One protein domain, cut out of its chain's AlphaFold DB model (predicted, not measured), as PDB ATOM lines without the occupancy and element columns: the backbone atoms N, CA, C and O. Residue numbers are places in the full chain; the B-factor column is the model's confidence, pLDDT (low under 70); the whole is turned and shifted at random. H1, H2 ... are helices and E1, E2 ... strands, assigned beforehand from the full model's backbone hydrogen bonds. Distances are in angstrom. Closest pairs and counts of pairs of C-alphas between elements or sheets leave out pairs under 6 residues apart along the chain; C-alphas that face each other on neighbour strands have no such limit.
ATOM      1  N   PHE A  11      49.058  40.764  74.356       83.38
ATOM      2  CA  PHE A  11      47.638  40.966  74.098       83.38
ATOM      3  C   PHE A  11      47.334  40.893  72.610       83.38
ATOM      4  O   PHE A  11      48.191  41.171  71.764       83.38
ATOM      5  N   ARG A  12      46.109  40.487  72.277       86.69
ATOM      6  CA  ARG A  12      45.651  40.391  70.890       86.69
ATOM      7  C   ARG A  12      44.160  40.676  70.784       86.69
ATOM      8  O   ARG A  12      43.367  40.198  71.593       86.69
ATOM      9  N   PHE A  13      43.796  41.357  69.700       86.00
ATOM     10  CA  PHE A  13      42.421  41.393  69.224       86.00
ATOM     11  C   PHE A  13      42.060  40.100  68.502       86.00
ATOM     12  O   PHE A  13      42.728  39.688  67.550       86.00
ATOM     13  N   SER A  14      40.970  39.484  68.930       85.88
ATOM     14  CA  SER A  14      40.374  38.343  68.253       85.88
ATOM     15  C   SER A  14      38.942  38.635  67.851       85.88
ATOM     16  O   SER A  14      38.147  39.135  68.641       85.88
ATOM     17  N   PHE A  15      38.603  38.278  66.617       82.31
ATOM     18  CA  PHE A  15      37.217  38.254  66.176       82.31
ATOM     19  C   PHE A  15      36.511  37.077  66.843       82.31
ATOM     20  O   PHE A  15      36.981  35.936  66.769       82.31
ATOM     21  N   CYS A  16      35.388  37.358  67.495       73.00
ATOM     22  CA  CYS A  16      34.494  36.321  67.967       73.00
ATOM     23  C   CYS A  16      33.561  35.984  66.800       73.00
ATOM     24  O   CYS A  16      32.604  36.708  66.530       73.00
ATOM     25  N   ASN A  17      33.888  34.924  66.053       61.44
ATOM     26  CA  ASN A  17      32.993  34.392  65.030       61.44
ATOM     27  C   ASN A  17      31.830  33.689  65.736       61.44
ATOM     28  O   ASN A  17      31.844  32.471  65.914       61.44
ATOM     29  N   GLU A  18      30.822  34.453  66.150       58.62
ATOM     30  CA  GLU A  18      29.501  33.880  66.378       58.62
ATOM     31  C   GLU A  18      28.988  33.400  65.018       58.62
ATOM     32  O   GLU A  18      28.652  34.181  64.126       58.62
ATOM     33  N   SER A  19      29.066  32.084  64.824       45.38
ATOM     34  CA  SER A  19      28.593  31.382  63.641       45.38
ATOM     35  C   SER A  19      27.176  31.838  63.270       45.38
ATOM     36  O   SER A  19      26.256  31.715  64.072       45.38
ATOM     37  N   SER A  20      27.023  32.286  62.018       46.16
ATOM     38  CA  SER A  20      25.784  32.332  61.222       46.16
ATOM     39  C   SER A  20      24.585  33.109  61.801       46.16
ATOM     40  O   SER A  20      23.771  32.517  62.496       46.16
ATOM     41  N   ALA A  21      24.412  34.390  61.423       45.22
ATOM     42  CA  ALA A  21      23.112  34.929  60.944       45.22
ATOM     43  C   ALA A  21      23.081  36.455  60.715       45.22
ATOM     44  O   ALA A  21      22.266  36.918  59.922       45.22
ATOM     45  N   GLN A  22      23.917  37.260  61.381       56.94
ATOM     46  CA  GLN A  22      23.758  38.724  61.360       56.94
ATOM     47  C   GLN A  22      25.041  39.425  60.909       56.94
ATOM     48  O   GLN A  22      25.918  39.726  61.710       56.94
ATOM     49  N   SER A  23      25.138  39.729  59.611       62.66
ATOM     50  CA  SER A  23      26.245  40.510  59.024       62.66
ATOM     51  C   SER A  23      26.386  41.922  59.613       62.66
ATOM     52  O   SER A  23      27.416  42.575  59.434       62.66
ATOM     53  N   SER A  24      25.350  42.387  60.308       77.94
ATOM     54  CA  SER A  24      25.237  43.702  60.922       77.94
ATOM     55  C   SER A  24      25.855  43.820  62.313       77.94
ATOM     56  O   SER A  24      25.936  44.941  62.808       77.94
ATOM     57  N   PHE A  25      26.277  42.716  62.936       84.06
ATOM     58  CA  PHE A  25      26.861  42.695  64.276       84.06
ATOM     59  C   PHE A  25      28.226  42.009  64.259       84.06
ATOM     60  O   PHE A  25      28.385  40.934  63.679       84.06
ATOM     61  N   ARG A  26      29.218  42.611  64.917       88.69
ATOM     62  CA  ARG A  26      30.530  41.995  65.128       88.69
ATOM     63  C   ARG A  26      30.971  42.182  66.570       88.69
ATOM     64  O   ARG A  26      30.889  43.282  67.109       88.69
ATOM     65  N   LYS A  27      31.500  41.111  67.160       90.81
ATOM     66  CA  LYS A  27      32.187  41.146  68.451       90.81
ATOM     67  C   LYS A  27      33.687  40.966  68.242       90.81
ATOM     68  O   LYS A  27      34.142  40.029  67.581       90.81
ATOM     69  N   LEU A  28      34.451  41.865  68.837       91.00
ATOM     70  CA  LEU A  28      35.900  41.833  68.947       91.00
ATOM     71  C   LEU A  28      36.250  41.692  70.425       91.00
ATOM     72  O   LEU A  28      35.675  42.392  71.248       91.00
ATOM     73  N   SER A  29      37.186  40.813  70.771       91.00
ATOM     74  CA  SER A  29      37.697  40.718  72.140       91.00
ATOM     75  C   SER A  29      39.178  41.068  72.197       91.00
ATOM     76  O   SER A  29      39.959  40.663  71.333       91.00
ATOM     77  N   TRP A  30      39.554  41.850  73.205       91.44
ATOM     78  CA  TRP A  30      40.933  42.119  73.596       91.44
ATOM     79  C   TRP A  30      41.291  41.164  74.727       91.44
ATOM     80  O   TRP A  30      40.697  41.234  75.802       91.44
ATOM     81  N   SER A  31      42.225  40.248  74.488       89.44
ATOM     82  CA  SER A  31      42.549  39.179  75.441       89.44
ATOM     83  C   SER A  31      44.042  39.063  75.687       89.44
ATOM     84  O   SER A  31      44.855  39.309  74.790       89.44
ATOM     85  N   GLU A  32      44.386  38.656  76.909       86.62
ATOM     86  CA  GLU A  32      45.750  38.283  77.266       86.62
ATOM     87  C   GLU A  32      46.060  36.875  76.735       86.62
ATOM     88  O   GLU A  32      45.285  35.922  76.888       86.62
ATOM     89  N   ILE A  33      47.218  36.744  76.095       82.75
ATOM     90  CA  ILE A  33      47.738  35.488  75.574       82.75
ATOM     91  C   ILE A  33      48.859  35.003  76.485       82.75
ATOM     92  O   ILE A  33      49.894  35.656  76.604       82.75
ATOM     93  N   SER A  34      48.698  33.787  77.010       76.06
ATOM     94  CA  SER A  34      49.813  33.021  77.571       76.06
ATOM     95  C   SER A  34      50.468  32.170  76.484       76.06
ATOM     96  O   SER A  34      49.791  31.501  75.692       76.06
ATOM     97  N   MET A  35      51.799  32.178  76.451       65.50
ATOM     98  CA  MET A  35      52.562  31.162  75.734       65.50
ATOM     99  C   MET A  35      52.687  29.952  76.653       65.50
ATOM    100  O   MET A  35      53.209  30.069  77.757       65.50
ATOM    101  N   THR A  36      52.172  28.805  76.218       61.62
ATOM    102  CA  THR A  36      52.454  27.532  76.892       61.62
ATOM    103  C   THR A  36      53.653  26.866  76.225       61.62
ATOM    104  O   THR A  36      53.850  27.033  75.018       61.62
ATOM    105  N   ASP A  37      54.410  26.062  76.975       61.25
ATOM    106  CA  ASP A  37      55.619  25.357  76.503       61.25
ATOM    107  C   ASP A  37      55.390  24.478  75.258       61.25
ATOM    108  O   ASP A  37      56.318  24.124  74.540       61.25
ATOM    109  N   SER A  38      54.129  24.171  74.940       61.28
ATOM    110  CA  SER A  38      53.728  23.399  73.761       61.28
ATOM    111  C   SER A  38      53.669  24.202  72.451       61.28
ATOM    112  O   SER A  38      53.114  23.715  71.466       61.28
ATOM    113  N   SER A  39      54.204  25.431  72.405       57.81
ATOM    114  CA  SER A  39      54.142  26.383  71.270       57.81
ATOM    115  C   SER A  39      52.727  26.806  70.832       57.81
ATOM    116  O   SER A  39      52.557  27.503  69.831       57.81
ATOM    117  N   ARG A  40      51.690  26.439  71.598       59.09
ATOM    118  CA  ARG A  40      50.308  26.888  71.384       59.09
ATOM    119  C   ARG A  40      49.975  28.049  72.321       59.09
ATOM    120  O   ARG A  40      50.083  27.943  73.542       59.09
ATOM    121  N   SER A  41      49.530  29.158  71.737       61.91
ATOM    122  CA  SER A  41      49.017  30.316  72.470       61.91
ATOM    123  C   SER A  41      47.664  29.983  73.104       61.91
ATOM    124  O   SER A  41      46.715  29.681  72.372       61.91
ATOM    125  N   LYS A  42      47.551  30.062  74.432       66.94
ATOM    126  CA  LYS A  42      46.284  29.872  75.152       66.94
ATOM    127  C   LYS A  42      45.750  31.238  75.588       66.94
ATOM    128  O   LYS A  42      46.455  31.991  76.262       66.94
ATOM    129  N   ARG A  43      44.515  31.566  75.187       64.56
ATOM    130  CA  ARG A  43      43.807  32.749  75.704       64.56
ATOM    131  C   ARG A  43      43.536  32.531  77.186       64.56
ATOM    132  O   ARG A  43      43.049  31.459  77.545       64.56
ATOM    133  N   ILE A  44      43.911  33.508  78.006       70.50
ATOM    134  CA  ILE A  44      43.677  33.455  79.448       70.50
ATOM    135  C   ILE A  44      42.261  33.963  79.695       70.50
ATOM    136  O   ILE A  44      41.378  33.138  79.869       70.50
ATOM    137  N   ASN A  45      42.045  35.279  79.571       75.94
ATOM    138  CA  ASN A  45      40.757  35.943  79.772       75.94
ATOM    139  C   ASN A  45      40.558  37.077  78.749       75.94
ATOM    140  O   ASN A  45      41.526  37.712  78.309       75.94
ATOM    141  N   ASP A  46      39.300  37.341  78.396       83.06
ATOM    142  CA  ASP A  46      38.911  38.543  77.660       83.06
ATOM    143  C   ASP A  46      38.905  39.731  78.636       83.06
ATOM    144  O   ASP A  46      38.231  39.717  79.661       83.06
ATOM    145  N   THR A  47      39.687  40.760  78.326       90.19
ATOM    146  CA  THR A  47      39.807  41.970  79.155       90.19
ATOM    147  C   THR A  47      38.824  43.054  78.733       90.19
ATOM    148  O   THR A  47      38.268  43.722  79.596       90.19
ATOM    149  N   LEU A  48      38.568  43.202  77.427       94.69
ATOM    150  CA  LEU A  48      37.615  44.161  76.861       94.69
ATOM    151  C   LEU A  48      36.860  43.534  75.684       94.69
ATOM    152  O   LEU A  48      37.475  42.940  74.795       94.69
ATOM    153  N   SER A  49      35.541  43.726  75.637       94.88
ATOM    154  CA  SER A  49      34.690  43.327  74.509       94.88
ATOM    155  C   SER A  49      34.210  44.543  73.716       94.88
ATOM    156  O   SER A  49      33.574  45.436  74.259       94.88
ATOM    157  N   LEU A  50      34.466  44.579  72.412       95.12
ATOM    158  CA  LEU A  50      33.967  45.607  71.503       95.12
ATOM    159  C   LEU A  50      32.856  45.036  70.622       95.12
ATOM    160  O   LEU A  50      33.056  44.076  69.880       95.12
ATOM    161  N   PHE A  51      31.692  45.666  70.687       94.19
ATOM    162  CA  PHE A  51      30.492  45.346  69.933       94.19
ATOM    163  C   PHE A  51      30.287  46.406  68.856       94.19
ATOM    164  O   PHE A  51      30.001  47.562  69.172       94.19
ATOM    165  N   SER A  52      30.431  46.034  67.586       92.62
ATOM    166  CA  SER A  52      30.137  46.928  66.471       92.62
ATOM    167  C   SER A  52      28.855  46.534  65.751       92.62
ATOM    168  O   SER A  52      28.636  45.376  65.392       92.62
ATOM    169  N   PHE A  53      28.005  47.533  65.545       91.31
ATOM    170  CA  PHE A  53      26.747  47.435  64.828       91.31
ATOM    171  C   PHE A  53      26.820  48.279  63.561       91.31
ATOM    172  O   PHE A  53      27.434  49.347  63.531       91.31
ATOM    173  N   ALA A  54      26.180  47.822  62.494       87.38
ATOM    174  CA  ALA A  54      25.991  48.677  61.337       87.38
ATOM    175  C   ALA A  54      25.063  49.864  61.690       87.38
ATOM    176  O   ALA A  54      24.088  49.664  62.419       87.38
ATOM    177  N   PRO A  55      25.289  51.075  61.141       82.50
ATOM    178  CA  PRO A  55      24.497  52.264  61.478       82.50
ATOM    179  C   PRO A  55      22.984  52.156  61.226       82.50
ATOM    180  O   PRO A  55      22.230  52.965  61.746       82.50
ATOM    181  N   TRP A  56      22.544  51.217  60.384       84.44
ATOM    182  CA  TRP A  56      21.129  50.986  60.062       84.44
ATOM    183  C   TRP A  56      20.447  49.955  60.969       84.44
ATOM    184  O   TRP A  56      19.246  49.750  60.847       84.44
ATOM    185  N   VAL A  57      21.204  49.270  61.829       86.44
ATOM    186  CA  VAL A  57      20.669  48.275  62.774       86.44
ATOM    187  C   VAL A  57      20.482  48.849  64.165       86.44
ATOM    188  O   VAL A  57      19.619  48.379  64.893       86.44
ATOM    189  N   LEU A  58      21.287  49.846  64.524       87.81
ATOM    190  CA  LEU A  58      21.198  50.514  65.809       87.81
ATOM    191  C   LEU A  58      21.182  52.023  65.579       87.81
ATOM    192  O   LEU A  58      22.179  52.608  65.143       87.81
ATOM    193  N   SER A  59      20.031  52.632  65.838       89.50
ATOM    194  CA  SER A  59      19.825  54.070  65.732       89.50
ATOM    195  C   SER A  59      20.526  54.826  66.864       89.50
ATOM    196  O   SER A  59      20.890  54.271  67.904       89.50
ATOM    197  N   GLU A  60      20.712  56.131  66.669       91.00
ATOM    198  CA  GLU A  60      21.232  56.997  67.727       91.00
ATOM    199  C   GLU A  60      20.294  57.021  68.941       91.00
ATOM    200  O   GLU A  60      20.769  56.972  70.069       91.00
ATOM    201  N   GLU A  61      18.976  57.029  68.729       88.62
ATOM    202  CA  GLU A  61      17.978  57.061  69.803       88.62
ATOM    203  C   GLU A  61      18.013  55.797  70.671       88.62
ATOM    204  O   GLU A  61      17.948  55.884  71.900       88.62
ATOM    205  N   GLU A  62      18.171  54.624  70.057       87.12
ATOM    206  CA  GLU A  62      18.341  53.363  70.785       87.12
ATOM    207  C   GLU A  62      19.634  53.363  71.602       87.12
ATOM    208  O   GLU A  62      19.629  52.969  72.769       87.12
ATOM    209  N   LEU A  63      20.733  53.860  71.026       89.06
ATOM    210  CA  LEU A  63      22.020  53.945  71.714       89.06
ATOM    211  C   LEU A  63      22.005  55.011  72.829       89.06
ATOM    212  O   LEU A  63      22.582  54.798  73.894       89.06
ATOM    213  N   GLN A  64      21.276  56.116  72.657       89.31
ATOM    214  CA  GLN A  64      20.991  57.059  73.742       89.31
ATOM    215  C   GLN A  64      20.146  56.397  74.840       89.31
ATOM    216  O   GLN A  64      20.413  56.588  76.026       89.31
ATOM    217  N   GLY A  65      19.147  55.592  74.468       85.44
ATOM    218  CA  GLY A  65      18.342  54.802  75.402       85.44
ATOM    219  C   GLY A  65      19.165  53.778  76.188       85.44
ATOM    220  O   GLY A  65      18.886  53.546  77.366       85.44
ATOM    221  N   PHE A  66      20.208  53.224  75.569       85.88
ATOM    222  CA  PHE A  66      21.182  52.340  76.206       85.88
ATOM    223  C   PHE A  66      22.019  53.065  77.271       85.88
ATOM    224  O   PHE A  66      22.195  52.530  78.361       85.88
ATOM    225  N   VAL A  67      22.464  54.299  77.001       86.88
ATOM    226  CA  VAL A  67      23.245  55.124  77.950       86.88
ATOM    227  C   VAL A  67      22.405  55.629  79.129       86.88
ATOM    228  O   VAL A  67      22.941  55.916  80.201       86.88
ATOM    229  N   ARG A  68      21.084  55.770  78.959       80.06
ATOM    230  CA  ARG A  68      20.211  56.282  80.024       80.06
ATOM    231  C   ARG A  68      20.252  55.390  81.271       80.06
ATOM    232  O   ARG A  68      20.366  54.175  81.150       80.06
ATOM    233  N   PRO A  69      20.063  55.970  82.473       66.38
ATOM    234  CA  PRO A  69      19.882  55.219  83.711       66.38
ATOM    235  C   PRO A  69      18.835  54.117  83.601       66.38
ATOM    236  O   PRO A  69      17.638  54.378  83.679       66.38
ATOM    237  N   GLN A  70      19.296  52.874  83.464       61.28
ATOM    238  CA  GLN A  70      18.446  51.696  83.530       61.28
ATOM    239  C   GLN A  70      18.708  50.948  84.837       61.28
ATOM    240  O   GLN A  70      19.849  50.711  85.229       61.28
ATOM    241  N   ARG A  71      17.632  50.572  85.534       58.69
ATOM    242  CA  ARG A  71      17.705  49.506  86.540       58.69
ATOM    243  C   ARG A  71      17.795  48.185  85.793       58.69
ATOM    244  O   ARG A  71      16.999  47.983  84.868       58.69
ATOM    245  N   PHE A  72      18.720  47.314  86.201       57.84
ATOM    246  CA  PHE A  72      18.886  46.002  85.582       57.84
ATOM    247  C   PHE A  72      17.534  45.282  85.461       57.84
ATOM    248  O   PHE A  72      16.750  45.290  86.422       57.84
ATOM    249  N   PRO A  73      17.245  44.630  84.319       54.47
ATOM    250  CA  PRO A  73      15.970  43.946  84.097       54.47
ATOM    251  C   PRO A  73      15.621  42.942  85.207       54.47
ATOM    252  O   PRO A  73      14.449  42.752  85.531       54.47
ATOM    253  N   GLN A  74      16.634  42.337  85.835       53.78
ATOM    254  CA  GLN A  74      16.471  41.362  86.917       53.78
ATOM    255  C   GLN A  74      15.818  41.964  88.174       53.78
ATOM    256  O   GLN A  74      14.914  41.348  88.737       53.78
ATOM    257  N   GLN A  75      16.176  43.193  88.568       53.78
ATOM    258  CA  GLN A  75      15.538  43.879  89.702       53.78
ATOM    259  C   GLN A  75      14.094  44.286  89.386       53.78
ATOM    260  O   GLN A  75      13.222  44.167  90.246       53.78
ATOM    261  N   ARG A  76      13.813  44.703  88.140       52.81
ATOM    262  CA  ARG A  76      12.436  44.969  87.685       52.81
ATOM    263  C   ARG A  76      11.566  43.711  87.755       52.81
ATOM    264  O   ARG A  76      10.427  43.793  88.196       52.81
ATOM    265  N   ARG A  77      12.103  42.549  87.368       52.03
ATOM    266  CA  ARG A  77      11.376  41.267  87.416       52.03
ATOM    267  C   ARG A  77      11.170  40.749  88.839       52.03
ATOM    268  O   ARG A  77      10.102  40.221  89.116       52.03
ATOM    269  N   ALA A  78      12.141  40.934  89.733       53.12
ATOM    270  CA  ALA A  78      12.010  40.545  91.139       53.12
ATOM    271  C   ALA A  78      10.966  41.383  91.903       53.12
ATOM    272  O   ALA A  78      10.391  40.908  92.878       53.12
ATOM    273  N   GLN A  79      10.711  42.619  91.459       54.53
ATOM    274  CA  GLN A  79       9.742  43.539  92.067       54.53
ATOM    275  C   GLN A  79       8.370  43.546  91.370       54.53
ATOM    276  O   GLN A  79       7.448  44.206  91.848       54.53
ATOM    277  N   ALA A  80       8.208  42.835  90.252       52.94
ATOM    278  CA  ALA A  80       6.950  42.803  89.515       52.94
ATOM    279  C   ALA A  80       5.965  41.807  90.148       52.94
ATOM    280  O   ALA A  80       6.217  40.602  90.196       52.94
ATOM    281  N   CYS A  81       4.798  42.294  90.584       52.84
ATOM    282  CA  CYS A  81       3.665  41.426  90.908       52.84
ATOM    283  C   CYS A  81       3.249  40.616  89.668       52.84
ATOM    284  O   CYS A  81       3.270  41.118  88.543       52.84
ATOM    285  N   SER A  82       2.805  39.373  89.872       57.19
ATOM    286  CA  SER A  82       2.421  38.417  88.817       57.19
ATOM    287  C   SER A  82       1.372  38.940  87.817       57.19
ATOM    288  O   SER A  82       1.274  38.425  86.704       57.19
ATOM    289  N   SER A  83       0.625  39.995  88.162       51.56
ATOM    290  CA  SER A  83      -0.337  40.674  87.287       51.56
ATOM    291  C   SER A  83       0.261  41.747  86.357       51.56
ATOM    292  O   SER A  83      -0.417  42.160  85.419       51.56
ATOM    293  N   GLU A  84       1.504  42.202  86.571       51.72
ATOM    294  CA  GLU A  84       2.158  43.255  85.765       51.72
ATOM    295  C   GLU A  84       3.088  42.725  84.665       51.72
ATOM    296  O   GLU A  84       3.474  43.479  83.770       51.72
ATOM    297  N   LEU A  85       3.373  41.418  84.648       50.12
ATOM    298  CA  LEU A  85       4.183  40.775  83.602       50.12
ATOM    299  C   LEU A  85       3.601  40.960  82.184       50.12
ATOM    300  O   LEU A  85       4.318  40.835  81.198       50.12
ATOM    301  N   LYS A  86       2.300  41.265  82.075       46.72
ATOM    302  CA  LYS A  86       1.600  41.548  80.810       46.72
ATOM    303  C   LYS A  86       1.661  43.019  80.364       46.72
ATOM    304  O   LYS A  86       1.168  43.319  79.282       46.72
ATOM    305  N   ARG A  87       2.200  43.941  81.176       44.22
ATOM    306  CA  ARG A  87       2.077  45.400  80.953       44.22
ATOM    307  C   ARG A  87       3.351  46.105  80.491       44.22
ATOM    308  O   ARG A  87       3.265  47.254  80.072       44.22
ATOM    309  N   TYR A  88       4.493  45.426  80.524       48.31
ATOM    310  CA  TYR A  88       5.755  45.960  80.021       48.31
ATOM    311  C   TYR A  88       6.155  45.188  78.763       48.31
ATOM    312  O   TYR A  88       6.766  44.125  78.883       48.31
ATOM    313  N   PRO A  89       5.782  45.657  77.555       48.66
ATOM    314  CA  PRO A  89       6.401  45.133  76.346       48.66
ATOM    315  C   PRO A  89       7.916  45.313  76.478       48.66
ATOM    316  O   PRO A  89       8.364  46.339  76.995       48.66
ATOM    317  N   PHE A  90       8.673  44.301  76.048       51.25
ATOM    318  CA  PHE A  90      10.128  44.349  75.905       51.25
ATOM    319  C   PHE A  90      10.458  45.670  75.203       51.25
ATOM    320  O   PHE A  90      10.127  45.832  74.027       51.25
ATOM    321  N   GLN A  91      10.969  46.668  75.935       58.34
ATOM    322  CA  GLN A  91      11.316  47.932  75.293       58.34
ATOM    323  C   GLN A  91      12.395  47.600  74.268       58.34
ATOM    324  O   GLN A  91      13.305  46.827  74.561       58.34
ATOM    325  N   GLU A  92      12.317  48.177  73.072       58.75
ATOM    326  CA  GLU A  92      13.293  47.949  71.997       58.75
ATOM    327  C   GLU A  92      14.739  48.275  72.427       58.75
ATOM    328  O   GLU A  92      15.678  47.928  71.742       58.75
ATOM    329  N   GLN A  93      14.967  48.880  73.594       63.72
ATOM    330  CA  GLN A  93      16.306  49.102  74.150       63.72
ATOM    331  C   GLN A  93      16.829  47.936  75.015       63.72
ATOM    332  O   GLN A  93      18.025  47.872  75.299       63.72
ATOM    333  N   GLU A  94      15.968  47.008  75.449       72.56
ATOM    334  CA  GLU A  94      16.352  45.890  76.321       72.56
ATOM    335  C   GLU A  94      17.164  44.828  75.573       72.56
ATOM    336  O   GLU A  94      18.036  44.204  76.174       72.56
ATOM    337  N   TRP A  95      16.953  44.654  74.261       82.69
ATOM    338  CA  TRP A  95      17.683  43.634  73.498       82.69
ATOM    339  C   TRP A  95      19.183  43.933  73.429       82.69
ATOM    340  O   TRP A  95      19.988  43.007  73.535       82.69
ATOM    341  N   LEU A  96      19.571  45.208  73.283       86.56
ATOM    342  CA  LEU A  96      20.977  45.606  73.225       86.56
ATOM    343  C   LEU A  96      21.651  45.360  74.575       86.56
ATOM    344  O   LEU A  96      22.730  44.771  74.624       86.56
ATOM    345  N   TRP A  97      20.985  45.744  75.667       86.75
ATOM    346  CA  TRP A  97      21.453  45.467  77.023       86.75
ATOM    347  C   TRP A  97      21.598  43.974  77.292       86.75
ATOM    348  O   TRP A  97      22.652  43.555  77.766       86.75
ATOM    349  N   SER A  98      20.590  43.165  76.949       84.50
ATOM    350  CA  SER A  98      20.667  41.706  77.071       84.50
ATOM    351  C   SER A  98      21.837  41.145  76.272       84.50
ATOM    352  O   SER A  98      22.625  40.382  76.813       84.50
ATOM    353  N   LYS A  99      22.021  41.584  75.023       87.50
ATOM    354  CA  LYS A  99      23.096  41.078  74.165       87.50
ATOM    355  C   LYS A  99      24.488  41.430  74.691       87.50
ATOM    356  O   LYS A  99      25.366  40.571  74.693       87.50
ATOM    357  N   VAL A 100      24.696  42.667  75.148       90.69
ATOM    358  CA  VAL A 100      25.968  43.091  75.757       90.69
ATOM    359  C   VAL A 100      26.214  42.325  77.056       90.69
ATOM    360  O   VAL A 100      27.293  41.767  77.231       90.69
ATOM    361  N   TRP A 101      25.210  42.239  77.936       89.25
ATOM    362  CA  TRP A 101      25.336  41.560  79.225       89.25
ATOM    363  C   TRP A 101      25.596  40.060  79.068       89.25
ATOM    364  O   TRP A 101      26.589  39.579  79.601       89.25
ATOM    365  N   ASP A 102      24.794  39.338  78.277       87.62
ATOM    366  CA  ASP A 102      24.963  37.896  78.039       87.62
ATOM    367  C   ASP A 102      26.362  37.597  77.486       87.62
ATOM    368  O   ASP A 102      27.032  36.643  77.894       87.62
ATOM    369  N   SER A 103      26.836  38.440  76.567       89.06
ATOM    370  CA  SER A 103      28.129  38.255  75.917       89.06
ATOM    371  C   SER A 103      29.314  38.594  76.821       89.06
ATOM    372  O   SER A 103      30.355  37.957  76.694       89.06
ATOM    373  N   CYS A 104      29.175  39.579  77.709       90.44
ATOM    374  CA  CYS A 104      30.188  39.939  78.701       90.44
ATOM    375  C   CYS A 104      30.235  38.933  79.856       90.44
ATOM    376  O   CYS A 104      31.318  38.484  80.227       90.44
ATOM    377  N   PHE A 105      29.073  38.541  80.381       89.62
ATOM    378  CA  PHE A 105      28.935  37.594  81.485       89.62
ATOM    379  C   PHE A 105      29.451  36.204  81.098       89.62
ATOM    380  O   PHE A 105      30.225  35.599  81.834       89.62
ATOM    381  N   SER A 106      29.099  35.714  79.904       87.88
ATOM    382  CA  SER A 106      29.571  34.408  79.414       87.88
ATOM    383  C   SER A 106      31.082  34.339  79.174       87.88
ATOM    384  O   SER A 106      31.652  33.252  79.251       87.88
ATOM    385  N   SER A 107      31.736  35.472  78.895       86.44
ATOM    386  CA  SER A 107      33.188  35.549  78.695       86.44
ATOM    387  C   SER A 107      33.959  36.039  79.925       86.44
ATOM    388  O   SER A 107      35.149  36.310  79.795       86.44
ATOM    389  N   ASP A 108      33.293  36.215  81.073       89.06
ATOM    390  CA  ASP A 108      33.854  36.833  82.289       89.06
ATOM    391  C   ASP A 108      34.590  38.166  82.011       89.06
ATOM    392  O   ASP A 108      35.625  38.497  82.584       89.06
ATOM    393  N   CYS A 109      34.055  38.950  81.066       91.88
ATOM    394  CA  CYS A 109      34.647  40.196  80.584       91.88
ATOM    395  C   CYS A 109      33.750  41.367  80.970       91.88
ATOM    396  O   CYS A 109      32.755  41.649  80.304       91.88
ATOM    397  N   ARG A 110      34.113  42.082  82.034       92.44
ATOM    398  CA  ARG A 110      33.291  43.179  82.570       92.44
ATOM    399  C   ARG A 110      33.334  44.451  81.732       92.44
ATOM    400  O   ARG A 110      32.391  45.233  81.777       92.44
ATOM    401  N   TRP A 111      34.416  44.673  80.993       94.81
ATOM    402  CA  TRP A 111      34.608  45.889  80.214       94.81
ATOM    403  C   TRP A 111      34.045  45.733  78.808       94.81
ATOM    404  O   TRP A 111      34.265  44.711  78.147       94.81
ATOM    405  N   PHE A 112      33.370  46.774  78.324       95.19
ATOM    406  CA  PHE A 112      32.796  46.768  76.992       95.19
ATOM    407  C   PHE A 112      32.830  48.119  76.277       95.19
ATOM    408  O   PHE A 112      32.862  49.190  76.880       95.19
ATOM    409  N   VAL A 113      32.763  48.044  74.950       96.44
ATOM    410  CA  VAL A 113      32.564  49.174  74.041       96.44
ATOM    411  C   VAL A 113      31.444  48.817  73.077       96.44
ATOM    412  O   VAL A 113      31.459  47.736  72.496       96.44
ATOM    413  N   VAL A 114      30.494  49.720  72.868       95.19
ATOM    414  CA  VAL A 114      29.439  49.594  71.857       95.19
ATOM    415  C   VAL A 114      29.618  50.705  70.833       95.19
ATOM    416  O   VAL A 114      29.758  51.872  71.193       95.19
ATOM    417  N   THR A 115      29.616  50.362  69.547       95.12
ATOM    418  CA  THR A 115      29.793  51.347  68.481       95.12
ATOM    419  C   THR A 115      28.931  51.075  67.258       95.12
ATOM    420  O   THR A 115      28.730  49.933  66.854       95.12
ATOM    421  N   THR A 116      28.466  52.151  66.626       94.44
ATOM    422  CA  THR A 116      27.893  52.138  65.271       94.44
ATOM    423  C   THR A 116      28.864  52.697  64.229       94.44
ATOM    424  O   THR A 116      28.459  53.066  63.128       94.44
ATOM    425  N   TYR A 117      30.139  52.862  64.595       91.56
ATOM    426  CA  TYR A 117      31.168  53.674  63.930       91.56
ATOM    427  C   TYR A 117      30.874  55.178  63.865       91.56
ATOM    428  O   TYR A 117      31.816  55.962  63.822       91.56
ATOM    429  N   LYS A 118      29.601  55.593  63.910       94.62
ATOM    430  CA  LYS A 118      29.182  56.997  64.050       94.62
ATOM    431  C   LYS A 118      29.152  57.448  65.504       94.62
ATOM    432  O   LYS A 118      29.497  58.590  65.792       94.62
ATOM    433  N   HIS A 119      28.742  56.547  66.389       95.31
ATOM    434  CA  HIS A 119      28.628  56.799  67.814       95.31
ATOM    435  C   HIS A 119      29.297  55.691  68.620       95.31
ATOM    436  O   HIS A 119      29.387  54.550  68.160       95.31
ATOM    437  N   TRP A 120      29.768  56.046  69.809       95.50
ATOM    438  CA  TRP A 120      30.560  55.207  70.692       95.50
ATOM    439  C   TRP A 120      30.069  55.356  72.124       95.50
ATOM    440  O   TRP A 120      29.814  56.462  72.598       95.50
ATOM    441  N   VAL A 121      29.953  54.225  72.802       94.69
ATOM    442  CA  VAL A 121      29.610  54.132  74.214       94.69
ATOM    443  C   VAL A 121      30.587  53.171  74.855       94.69
ATOM    444  O   VAL A 121      30.854  52.096  74.318       94.69
ATOM    445  N   PHE A 122      31.103  53.549  76.010       94.56
ATOM    446  CA  PHE A 122      32.043  52.747  76.766       94.56
ATOM    447  C   PHE A 122      31.430  52.403  78.113       94.56
ATOM    448  O   PHE A 122      30.681  53.204  78.675       94.56
ATOM    449  N   GLY A 123      31.719  51.221  78.638       92.62
ATOM    450  CA  GLY A 123      31.166  50.844  79.922       92.62
ATOM    451  C   GLY A 123      31.848  49.667  80.585       92.62
ATOM    452  O   GLY A 123      32.692  48.976  80.013       92.62
ATOM    453  N   VAL A 124      31.484  49.478  81.844       92.25
ATOM    454  CA  VAL A 124      32.007  48.415  82.691       92.25
ATOM    455  C   VAL A 124      30.953  47.947  83.681       92.25
ATOM    456  O   VAL A 124      30.229  48.753  84.269       92.25
ATOM    457  N   PHE A 125      30.869  46.633  83.858       89.44
ATOM    458  CA  PHE A 125      30.053  46.003  84.890       89.44
ATOM    459  C   PHE A 125      30.776  45.992  86.241       89.44
ATOM    460  O   PHE A 125      32.001  45.847  86.310       89.44
ATOM    461  N   SER A 126      30.013  46.128  87.324       86.69
ATOM    462  CA  SER A 126      30.526  45.944  88.681       86.69
ATOM    463  C   SER A 126      31.074  44.518  88.878       86.69
ATOM    464  O   SER A 126      30.735  43.609  88.112       86.69
ATOM    465  N   PRO A 127      31.956  44.287  89.871       86.25
ATOM    466  CA  PRO A 127      32.497  42.953  90.155       86.25
ATOM    467  C   PRO A 127      31.430  41.870  90.390       86.25
ATOM    468  O   PRO A 127      31.646  40.713  90.044       86.25
ATOM    469  N   ASP A 128      30.283  42.250  90.944       85.19
ATOM    470  CA  ASP A 128      29.137  41.388  91.247       85.19
ATOM    471  C   ASP A 128      28.073  41.348  90.134       85.19
ATOM    472  O   ASP A 128      27.054  40.675  90.283       85.19
ATOM    473  N   TRP A 129      28.310  42.030  89.007       83.69
ATOM    474  CA  TRP A 129      27.412  42.086  87.845       83.69
ATOM    475  C   TRP A 129      26.014  42.664  88.127       83.69
ATOM    476  O   TRP A 129      25.095  42.471  87.325       83.69
ATOM    477  N   THR A 130      25.837  43.385  89.237       80.12
ATOM    478  CA  THR A 130      24.559  44.013  89.616       80.12
ATOM    479  C   THR A 130      24.411  45.434  89.097       80.12
ATOM    480  O   THR A 130      23.289  45.930  88.983       80.12
ATOM    481  N   ASP A 131      25.530  46.094  88.811       79.75
ATOM    482  CA  ASP A 131      25.603  47.484  88.400       79.75
ATOM    483  C   ASP A 131      26.440  47.638  87.131       79.75
ATOM    484  O   ASP A 131      27.269  46.805  86.757       79.75
ATOM    485  N   VAL A 132      26.179  48.735  86.426       84.62
ATOM    486  CA  VAL A 132      26.890  49.092  85.207       84.62
ATOM    487  C   VAL A 132      27.172  50.584  85.192       84.62
ATOM    488  O   VAL A 132      26.326  51.409  85.556       84.62
ATOM    489  N   PHE A 133      28.386  50.915  84.775       86.88
ATOM    490  CA  PHE A 133      28.873  52.271  84.599       86.88
ATOM    491  C   PHE A 133      29.071  52.493  83.110       86.88
ATOM    492  O   PHE A 133      29.751  51.706  82.454       86.88
ATOM    493  N   VAL A 134      28.438  53.531  82.573       89.19
ATOM    494  CA  VAL A 134      28.400  53.796  81.135       89.19
ATOM    495  C   VAL A 134      28.788  55.246  80.901       89.19
ATOM    496  O   VAL A 134      28.345  56.144  81.617       89.19
ATOM    497  N   SER A 135      29.633  55.472  79.907       89.75
ATOM    498  CA  SER A 135      30.007  56.802  79.457       89.75
ATOM    499  C   SER A 135      28.850  57.492  78.725       89.75
ATOM    500  O   SER A 135      27.912  56.831  78.270       89.75
ATOM    501  N   PRO A 136      28.937  58.810  78.500       89.88
ATOM    502  CA  PRO A 136      28.127  59.477  77.491       89.88
ATOM    503  C   PRO A 136      28.234  58.829  76.117       89.88
ATOM    504  O   PRO A 136      29.171  58.082  75.815       89.88
ATOM    505  N   LEU A 137      27.282  59.197  75.268       92.19
ATOM    506  CA  LEU A 137      27.349  58.920  73.849       92.19
ATOM    507  C   LEU A 137      28.367  59.856  73.190       92.19
ATOM    508  O   LEU A 137      28.146  61.065  73.124       92.19
ATOM    509  N   TYR A 138      29.452  59.298  72.664       93.81
ATOM    510  CA  TYR A 138      30.446  60.048  71.901       93.81
ATOM    511  C   TYR A 138      30.198  59.909  70.410       93.81
ATOM    512  O   TYR A 138      29.907  58.820  69.916       93.81
ATOM    513  N   ARG A 139      30.360  61.002  69.672       95.00
ATOM    514  CA  ARG A 139      30.384  60.965  68.211       95.00
ATOM    515  C   ARG A 139      31.775  60.593  67.709       95.00
ATOM    516  O   ARG A 139      32.773  60.844  68.377       95.00
ATOM    517  N   TYR A 140      31.842  60.029  66.508       94.19
ATOM    518  CA  TYR A 140      33.105  59.646  65.871       94.19
ATOM    519  C   TYR A 140      34.081  60.821  65.683       94.19
ATOM    520  O   TYR A 140      35.286  60.601  65.618       94.19
ATOM    521  N   ASP A 141      33.548  62.041  65.588       94.50
ATOM    522  CA  ASP A 141      34.253  63.312  65.412       94.50
ATOM    523  C   ASP A 141      34.464  64.068  66.737       94.50
ATOM    524  O   ASP A 141      34.787  65.253  66.721       94.50
ATOM    525  N   SER A 142      34.290  63.401  67.886       91.75
ATOM    526  CA  SER A 142      34.646  63.967  69.191       91.75
ATOM    527  C   SER A 142      36.135  64.315  69.226       91.75
ATOM    528  O   SER A 142      36.970  63.488  68.852       91.75
ATOM    529  N   CYS A 143      36.461  65.522  69.690       88.56
ATOM    530  CA  CYS A 143      37.838  66.017  69.795       88.56
ATOM    531  C   CYS A 143      38.321  66.180  71.241       88.56
ATOM    532  O   CYS A 143      39.501  66.432  71.444       88.56
ATOM    533  N   ASP A 144      37.427  66.065  72.224       85.12
ATOM    534  CA  ASP A 144      37.750  66.271  73.636       85.12
ATOM    535  C   ASP A 144      36.864  65.389  74.536       85.12
ATOM    536  O   ASP A 144      35.733  65.764  74.865       85.12
ATOM    537  N   PRO A 145      37.327  64.180  74.896       88.69
ATOM    538  CA  PRO A 145      38.449  63.448  74.295       88.69
ATOM    539  C   PRO A 145      38.103  62.873  72.907       88.69
ATOM    540  O   PRO A 145      36.934  62.716  72.531       88.69
ATOM    541  N   THR A 146      39.129  62.515  72.138       93.00
ATOM    542  CA  THR A 146      38.979  61.764  70.885       93.00
ATOM    543  C   THR A 146      38.556  60.314  71.132       93.00
ATOM    544  O   THR A 146      38.799  59.731  72.189       93.00
ATOM    545  N   ILE A 147      37.955  59.667  70.127       94.25
ATOM    546  CA  ILE A 147      37.589  58.242  70.224       94.25
ATOM    547  C   ILE A 147      38.810  57.346  70.467       94.25
ATOM    548  O   ILE A 147      38.713  56.356  71.190       94.25
ATOM    549  N   LEU A 148      39.962  57.680  69.879       93.31
ATOM    550  CA  LEU A 148      41.191  56.908  70.060       93.31
ATOM    551  C   LEU A 148      41.713  57.014  71.497       93.31
ATOM    552  O   LEU A 148      42.099  56.010  72.090       93.31
ATOM    553  N   GLU A 149      41.686  58.220  72.052       91.31
ATOM    554  CA  GLU A 149      42.034  58.489  73.445       91.31
ATOM    555  C   GLU A 149      41.125  57.740  74.422       91.31
ATOM    556  O   GLU A 149      41.612  57.093  75.349       91.31
ATOM    557  N   LEU A 150      39.814  57.753  74.169       92.75
ATOM    558  CA  LEU A 150      38.852  56.965  74.932       92.75
ATOM    559  C   LEU A 150      39.166  55.471  74.837       92.75
ATOM    560  O   LEU A 150      39.272  54.801  75.858       92.75
ATOM    561  N   LEU A 151      39.371  54.937  73.632       93.12
ATOM    562  CA  LEU A 151      39.726  53.528  73.452       93.12
ATOM    563  C   LEU A 151      40.990  53.156  74.229       93.12
ATOM    564  O   LEU A 151      41.004  52.118  74.885       93.12
ATOM    565  N   LEU A 152      42.023  53.999  74.191       91.44
ATOM    566  CA  LEU A 152      43.257  53.771  74.936       91.44
ATOM    567  C   LEU A 152      43.005  53.748  76.447       91.44
ATOM    568  O   LEU A 152      43.457  52.826  77.123       91.44
ATOM    569  N   PHE A 153      42.247  54.717  76.963       90.38
ATOM    570  CA  PHE A 153      41.873  54.791  78.374       90.38
ATOM    571  C   PHE A 153      41.092  53.563  78.836       90.38
ATOM    572  O   PHE A 153      41.426  52.950  79.851       90.38
ATOM    573  N   TRP A 154      40.089  53.155  78.066       92.00
ATOM    574  CA  TRP A 154      39.253  52.007  78.392       92.00
ATOM    575  C   TRP A 154      40.014  50.682  78.287       92.00
ATOM    576  O   TRP A 154      39.837  49.814  79.139       92.00
ATOM    577  N   VAL A 155      40.918  50.535  77.313       91.88
ATOM    578  CA  VAL A 155      41.816  49.372  77.218       91.88
ATOM    579  C   VAL A 155      42.789  49.332  78.398       91.88
ATOM    580  O   VAL A 155      42.934  48.283  79.021       91.88
ATOM    581  N   ALA A 156      43.424  50.454  78.748       90.50
ATOM    582  CA  ALA A 156      44.350  50.516  79.879       90.50
ATOM    583  C   ALA A 156      43.650  50.182  81.207       90.50
ATOM    584  O   ALA A 156      44.175  49.408  82.010       90.50
ATOM    585  N   SER A 157      42.430  50.693  81.390       90.94
ATOM    586  CA  SER A 157      41.585  50.396  82.548       90.94
ATOM    587  C   SER A 157      41.188  48.917  82.601       90.94
ATOM    588  O   SER A 157      41.307  48.279  83.644       90.94
ATOM    589  N   ALA A 158      40.817  48.335  81.458       90.88
ATOM    590  CA  ALA A 158      40.502  46.913  81.339       90.88
ATOM    591  C   ALA A 158      41.682  45.988  81.669       90.88
ATOM    592  O   ALA A 158      41.489  44.882  82.173       90.88
ATOM    593  N   MET A 159      42.906  46.448  81.411       88.56
ATOM    594  CA  MET A 159      44.140  45.738  81.748       88.56
ATOM    595  C   MET A 159      44.566  45.928  83.212       88.56
ATOM    596  O   MET A 159      45.485  45.246  83.662       88.56
ATOM    597  N   GLY A 160      43.917  46.833  83.952       85.81
ATOM    598  CA  GLY A 160      44.267  47.158  85.333       85.81
ATOM    599  C   GLY A 160      45.574  47.942  85.472       85.81
ATOM    600  O   GLY A 160      46.255  47.797  86.486       85.81
ATOM    601  N   TYR A 161      45.958  48.733  84.463       83.38
ATOM    602  CA  TYR A 161      47.127  49.610  84.574       83.38
ATOM    603  C   TYR A 161      46.890  50.762  85.556       83.38
ATOM    604  O   TYR A 161      45.764  51.232  85.734       83.38
ATOM    605  N   GLU A 162      47.976  51.252  86.160       79.06
ATOM    606  CA  GLU A 162      47.952  52.460  86.989       79.06
ATOM    607  C   GLU A 162      47.409  53.658  86.191       79.06
ATOM    608  O   GLU A 162      47.747  53.845  85.021       79.06
ATOM    609  N   GLY A 163      46.537  54.453  86.818       76.31
ATOM    610  CA  GLY A 163      45.813  55.548  86.155       76.31
ATOM    611  C   GLY A 163      44.570  55.105  85.371       76.31
ATOM    612  O   GLY A 163      43.833  55.948  84.866       76.31
ATOM    613  N   GLY A 164      44.304  53.798  85.283       81.38
ATOM    614  CA  GLY A 164      43.049  53.266  84.761       81.38
ATOM    615  C   GLY A 164      41.877  53.438  85.732       81.38
ATOM    616  O   GLY A 164      42.048  53.592  86.943       81.38
ATOM    617  N   TRP A 165      40.660  53.374  85.200       83.56
ATOM    618  CA  TRP A 165      39.439  53.411  85.997       83.56
ATOM    619  C   TRP A 165      39.255  52.122  86.807       83.56
ATOM    620  O   TRP A 165      39.377  51.017  86.277       83.56
ATOM    621  N   ILE A 166      38.893  52.259  88.084       84.06
ATOM    622  CA  ILE A 166      38.562  51.133  88.964       84.06
ATOM    623  C   ILE A 166      37.053  51.177  89.237       84.06
ATOM    624  O   ILE A 166      36.582  52.120  89.877       84.06
ATOM    625  N   PRO A 167      36.273  50.187  88.761       82.00
ATOM    626  CA  PRO A 167      34.844  50.125  89.038       82.00
ATOM    627  C   PRO A 167      34.588  50.031  90.551       82.00
ATOM    628  O   PRO A 167      35.181  49.168  91.201       82.00
ATOM    629  N   PRO A 168      33.701  50.868  91.116       78.38
ATOM    630  CA  PRO A 168      33.278  50.736  92.505       78.38
ATOM    631  C   PRO A 168      32.688  49.348  92.791       78.38
ATOM    632  O   PRO A 168      31.940  48.810  91.973       78.38
ATOM    633  N   GLU A 169      33.004  48.786  93.960       70.81
ATOM    634  CA  GLU A 169      32.548  47.449  94.372       70.81
ATOM    635  C   GLU A 169      31.063  47.424  94.757       70.81
ATOM    636  O   GLU A 169      30.392  46.421  94.561       70.81
ATOM    637  N   ILE A 170      30.533  48.542  95.260       63.53
ATOM    638  CA  ILE A 170      29.123  48.704  95.621       63.53
ATOM    639  C   ILE A 170      28.706  50.114  95.209       63.53
ATOM    640  O   ILE A 170      29.429  51.082  95.474       63.53
ATOM    641  N   ARG A 171      27.516  50.274  94.611       54.25
ATOM    642  CA  ARG A 171      26.853  51.583  94.611       54.25
ATOM    643  C   ARG A 171      26.592  51.974  96.062       54.25
ATOM    644  O   ARG A 171      25.609  51.534  96.652       54.25
ATOM    645  N   ALA A 172      27.443  52.824  96.636       46.31
ATOM    646  CA  ALA A 172      27.054  53.586  97.815       46.31
ATOM    647  C   ALA A 172      25.693  54.210  97.493       46.31
ATOM    648  O   ALA A 172      25.577  54.842  96.438       46.31
ATOM    649  N   GLU A 173      24.682  53.957  98.333       41.81
ATOM    650  CA  GLU A 173      23.306  54.441  98.190       41.81
ATOM    651  C   GLU A 173      23.298  55.961  98.002       41.81
ATOM    652  O   GLU A 173      23.136  56.758  98.920       41.81
ATOM    653  N   SER A 174      23.517  56.389  96.775       33.94
ATOM    654  CA  SER A 174      23.526  57.770  96.371       33.94
ATOM    655  C   SER A 174      22.529  57.829  95.240       33.94
ATOM    656  O   SER A 174      22.590  57.084  94.264       33.94
ATOM    657  N   LYS A 175      21.528  58.680  95.444       34.03
ATOM    658  CA  LYS A 175      20.447  59.018  94.518       34.03
ATOM    659  C   LYS A 175      20.990  59.731  93.274       34.03
ATOM    660  O   LYS A 175      20.487  60.787  92.905       34.03
ATOM    661  N   LEU A 176      22.052  59.214  92.668       35.47
ATOM    662  CA  LEU A 176      22.688  59.810  91.516       35.47
ATOM    663  C   LEU A 176      22.376  58.942  90.293       35.47
ATOM    664  O   LEU A 176      22.571  57.723  90.338       35.47
ATOM    665  N   PRO A 177      21.839  59.542  89.214       36.09
ATOM    666  CA  PRO A 177      21.734  58.859  87.929       36.09
ATOM    667  C   PRO A 177      23.131  58.380  87.510       36.09
ATOM    668  O   PRO A 177      24.116  58.915  88.015       36.09
ATOM    669  N   ILE A 178      23.195  57.368  86.627       43.84
ATOM    670  CA  ILE A 178      24.432  56.826  86.026       43.84
ATOM    671  C   ILE A 178      25.521  57.892  86.029       43.84
ATOM    672  O   ILE A 178      25.347  58.946  85.413       43.84
ATOM    673  N   GLN A 179      26.597  57.635  86.775       44.88
ATOM    674  CA  GLN A 179      27.737  58.532  86.774       44.88
ATOM    675  C   GLN A 179      28.245  58.591  85.342       44.88
ATOM    676  O   GLN A 179      28.749  57.613  84.797       44.88
ATOM    677  N   CYS A 180      28.020  59.749  84.737       41.16
ATOM    678  CA  CYS A 180      28.633  60.173  83.505       41.16
ATOM    679  C   CYS A 180      30.144  60.100  83.732       41.16
ATOM    680  O   CYS A 180      30.710  60.956  84.413       41.16
ATOM    681  N   LEU A 181      30.776  59.027  83.258       48.72
ATOM    682  CA  LEU A 181      32.225  58.902  83.314       48.72
ATOM    683  C   LEU A 181      32.797  59.969  82.383       48.72
ATOM    684  O   LEU A 181      32.756  59.821  81.162       48.72
ATOM    685  N   SER A 182      33.287  61.066  82.958       43.06
ATOM    686  CA  SER A 182      34.164  61.983  82.242       43.06
ATOM    687  C   SER A 182      35.514  61.286  82.156       43.06
ATOM    688  O   SER A 182      36.261  61.230  83.126       43.06
ATOM    689  N   ALA A 183      35.768  60.631  81.029       45.56
ATOM    690  CA  ALA A 183      37.078  60.073  80.756       45.56
ATOM    691  C   ALA A 183      38.008  61.232  80.388       45.56
ATOM    692  O   ALA A 183      37.900  61.795  79.299       45.56
ATOM    693  N   THR A 184      38.896  61.608  81.299       46.19
ATOM    694  CA  THR A 184      39.947  62.589  81.039       46.19
ATOM    695  C   THR A 184      41.268  61.867  80.808       46.19
ATOM    696  O   THR A 184      41.817  61.212  81.687       46.19
ATOM    697  N   VAL A 185      41.806  61.991  79.591       41.19
ATOM    698  CA  VAL A 185      43.110  61.427  79.171       41.19
ATOM    699  C   VAL A 185      44.259  61.939  80.035       41.19
ATOM    700  O   VAL A 185      45.301  61.299  80.132       41.19
ATOM    701  N   THR A 186      44.059  63.083  80.688       47.28
ATOM    702  CA  THR A 186      45.032  63.729  81.568       47.28
ATOM    703  C   THR A 186      45.464  62.865  82.752       47.28
ATOM    704  O   THR A 186      46.515  63.139  83.321       47.28
ATOM    705  N   ASP A 187      44.710  61.814  83.093       40.22
ATOM    706  CA  ASP A 187      45.052  60.887  84.180       40.22
ATOM    707  C   ASP A 187      45.952  59.725  83.724       40.22
ATOM    708  O   ASP A 187      46.632  59.096  84.539       40.22
ATOM    709  N   LEU A 188      46.050  59.478  82.411       42.97
ATOM    710  CA  LEU A 188      47.061  58.595  81.840       42.97
ATOM    711  C   LEU A 188      48.377  59.364  81.732       42.97
ATOM    712  O   LEU A 188      48.807  59.755  80.643       42.97
ATOM    713  N   PHE A 189      49.072  59.544  82.854       38.56
ATOM    714  CA  PHE A 189      50.502  59.834  82.815       38.56
ATOM    715  C   PHE A 189      51.235  58.596  82.281       38.56
ATOM    716  O   PHE A 189      51.915  57.875  83.010       38.56
ATOM    717  N   PHE A 190      51.136  58.345  80.972       42.03
ATOM    718  CA  PHE A 190      52.159  57.580  80.287       42.03
ATOM    719  C   PHE A 190      53.454  58.336  80.534       42.03
ATOM    720  O   PHE A 190      53.655  59.451  80.054       42.03
ATOM    721  N   ASN A 191      54.345  57.740  81.317       37.16
ATOM    722  CA  ASN A 191      55.705  58.217  81.457       37.16
ATOM    723  C   ASN A 191      56.429  57.919  80.130       37.16
ATOM    724  O   ASN A 191      57.252  57.009  80.034       37.16
ATOM    725  N   VAL A 192      56.054  58.643  79.067       42.00
ATOM    726  CA  VAL A 192      56.592  58.512  77.707       42.00
ATOM    727  C   VAL A 192      58.108  58.702  77.742       42.00
ATOM    728  O   VAL A 192      58.826  58.047  76.996       42.00
ATOM    729  N   SER A 193      58.619  59.497  78.686       39.03
ATOM    730  CA  SER A 193      60.047  59.668  78.947       39.03
ATOM    731  C   SER A 193      60.752  58.354  79.306       39.03
ATOM    732  O   SER A 193      61.858  58.122  78.831       39.03
ATOM    733  N   LYS A 194      60.116  57.449  80.065       39.03
ATOM    734  CA  LYS A 194      60.669  56.113  80.359       39.03
ATOM    735  C   LYS A 194      60.605  55.173  79.152       39.03
ATOM    736  O   LYS A 194      61.544  54.416  78.938       39.03
ATOM    737  N   ALA A 195      59.537  55.237  78.354       36.19
ATOM    738  CA  ALA A 195      59.392  54.403  77.157       36.19
ATOM    739  C   ALA A 195      60.334  54.837  76.015       36.19
ATOM    740  O   ALA A 195      60.877  53.994  75.306       36.19
ATOM    741  N   MET A 196      60.578  56.143  75.871       36.16
ATOM    742  CA  MET A 196      61.466  56.709  74.850       36.16
ATOM    743  C   MET A 196      62.943  56.679  75.262       36.16
ATOM    744  O   MET A 196      63.799  56.541  74.394       36.16
ATOM    745  N   ALA A 197      63.272  56.723  76.561       36.62
ATOM    746  CA  ALA A 197      64.658  56.570  77.027       36.62
ATOM    747  C   ALA A 197      65.268  55.199  76.673       36.62
ATOM    748  O   ALA A 197      66.480  55.086  76.520       36.62
ATOM    749  N   VAL A 198      64.435  54.169  76.483       38.56
ATOM    750  CA  VAL A 198      64.874  52.827  76.059       38.56
ATOM    751  C   VAL A 198      65.201  52.766  74.558       38.56
ATOM    752  O   VAL A 198      65.979  51.915  74.144       38.56
ATOM    753  N   LEU A 199      64.673  53.685  73.739       37.72
ATOM    754  CA  LEU A 199      64.948  53.739  72.295       37.72
ATOM    755  C   LEU A 199      66.180  54.580  71.927       37.72
ATOM    756  O   LEU A 199      66.620  54.523  70.785       37.72
TER     757      LEU A 199
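Overview. This is residues 11 to 199 of the 202 residues of an uncharacterized protein of Pisolithus tinctorius Marx 270 (UniProt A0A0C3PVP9). A strongly twisted sheet of six strands makes the core, with H1 and H3 over one face and H4 over the other: three layers, helices on both faces of a sheet. Residues 78 to 84, of which 78 belongs to H2, and the tail of residues 191 to 199, which holds H5, stick out at opposite ends; without them the body spans 57 by 42 by 34 A. The 189 printed residues hold E1 E2 E3 H1 H2 H3 E4 E5 E6 H4 H5 in that order, a mixed class of helices and strands with 90 residues, under half, in named elements. The mixed sheet runs E1 E2 E3 E4 E5 E6. The whole is compact by its radius of gyration of the C-alphas, 18.3 A, yet elongated, spanning 67 by 40 by 34 A.

Along the chain. Find C-alpha 11 at (47.638, 40.966, 74.098), where E1, residues 11 to 16, begins. E2, residues 25 to 35, is 30.4 A long and bends by 52 degrees at residue 32; E3, residues 41 to 53, is 29.1 A long and bends by 82 degrees at residue 44. Next look for E4 at 111 to 115, E5 at 119 to 125, 20.3 A long, and E6 at 132 to 134. The helices are H1, 60 to 67; H2, 73 to 78; H3, 94 to 106, 17.8 A; H4, 147 to 158, 16.1 A; and H5, 192 to 197, ending at C-alpha 197, (64.658, 56.570, 77.027).

Arrangement. Start at parallel E3 and E4, where N 51 and O 113 are 2.8 A apart; E3, H1 H2 H3, E4 form a strand-helix-strand unit, parallel neighbours with helices between. On either side is a meander, each strand the antiparallel neighbour of the one before: E1 E2 E3, with N 14 and O 29 at 2.9 A and N 28 and O 50 at 2.8 A, and E4 E5 E6, with N 114 and O 121 at 2.8 A and N 124 and O 133 at 2.9 A. H4 runs along the strands at a height over the sheet of 9.0 A; its closest C-alpha pair with E3 is Ala 158 and Thr 47, 5.4 A. On the opposite face, H1 is over E5 at a height of 8.8 A, and H3 is slantwise to the strands at 9.0 A. H1 and H3 are close but not clearly touching, the C-alphas of Phe 66 and Trp 97 being 6.9 A apart. H2 and H5 are not on the sheet. In all five helices every O i to N i+4 pair is within hydrogen-bond range.

Size, cuts and confidence. The C-alphas of Ser 83 and Leu 199 are the two farthest apart, 68.2 A. The printed part has no cut. The links H2 to H3, E6 to H4 and H4 to H5 are long. Look for pLDDT under 70 at residues 17 to 23, 35 to 43, 69 to 93 and 170 to 199.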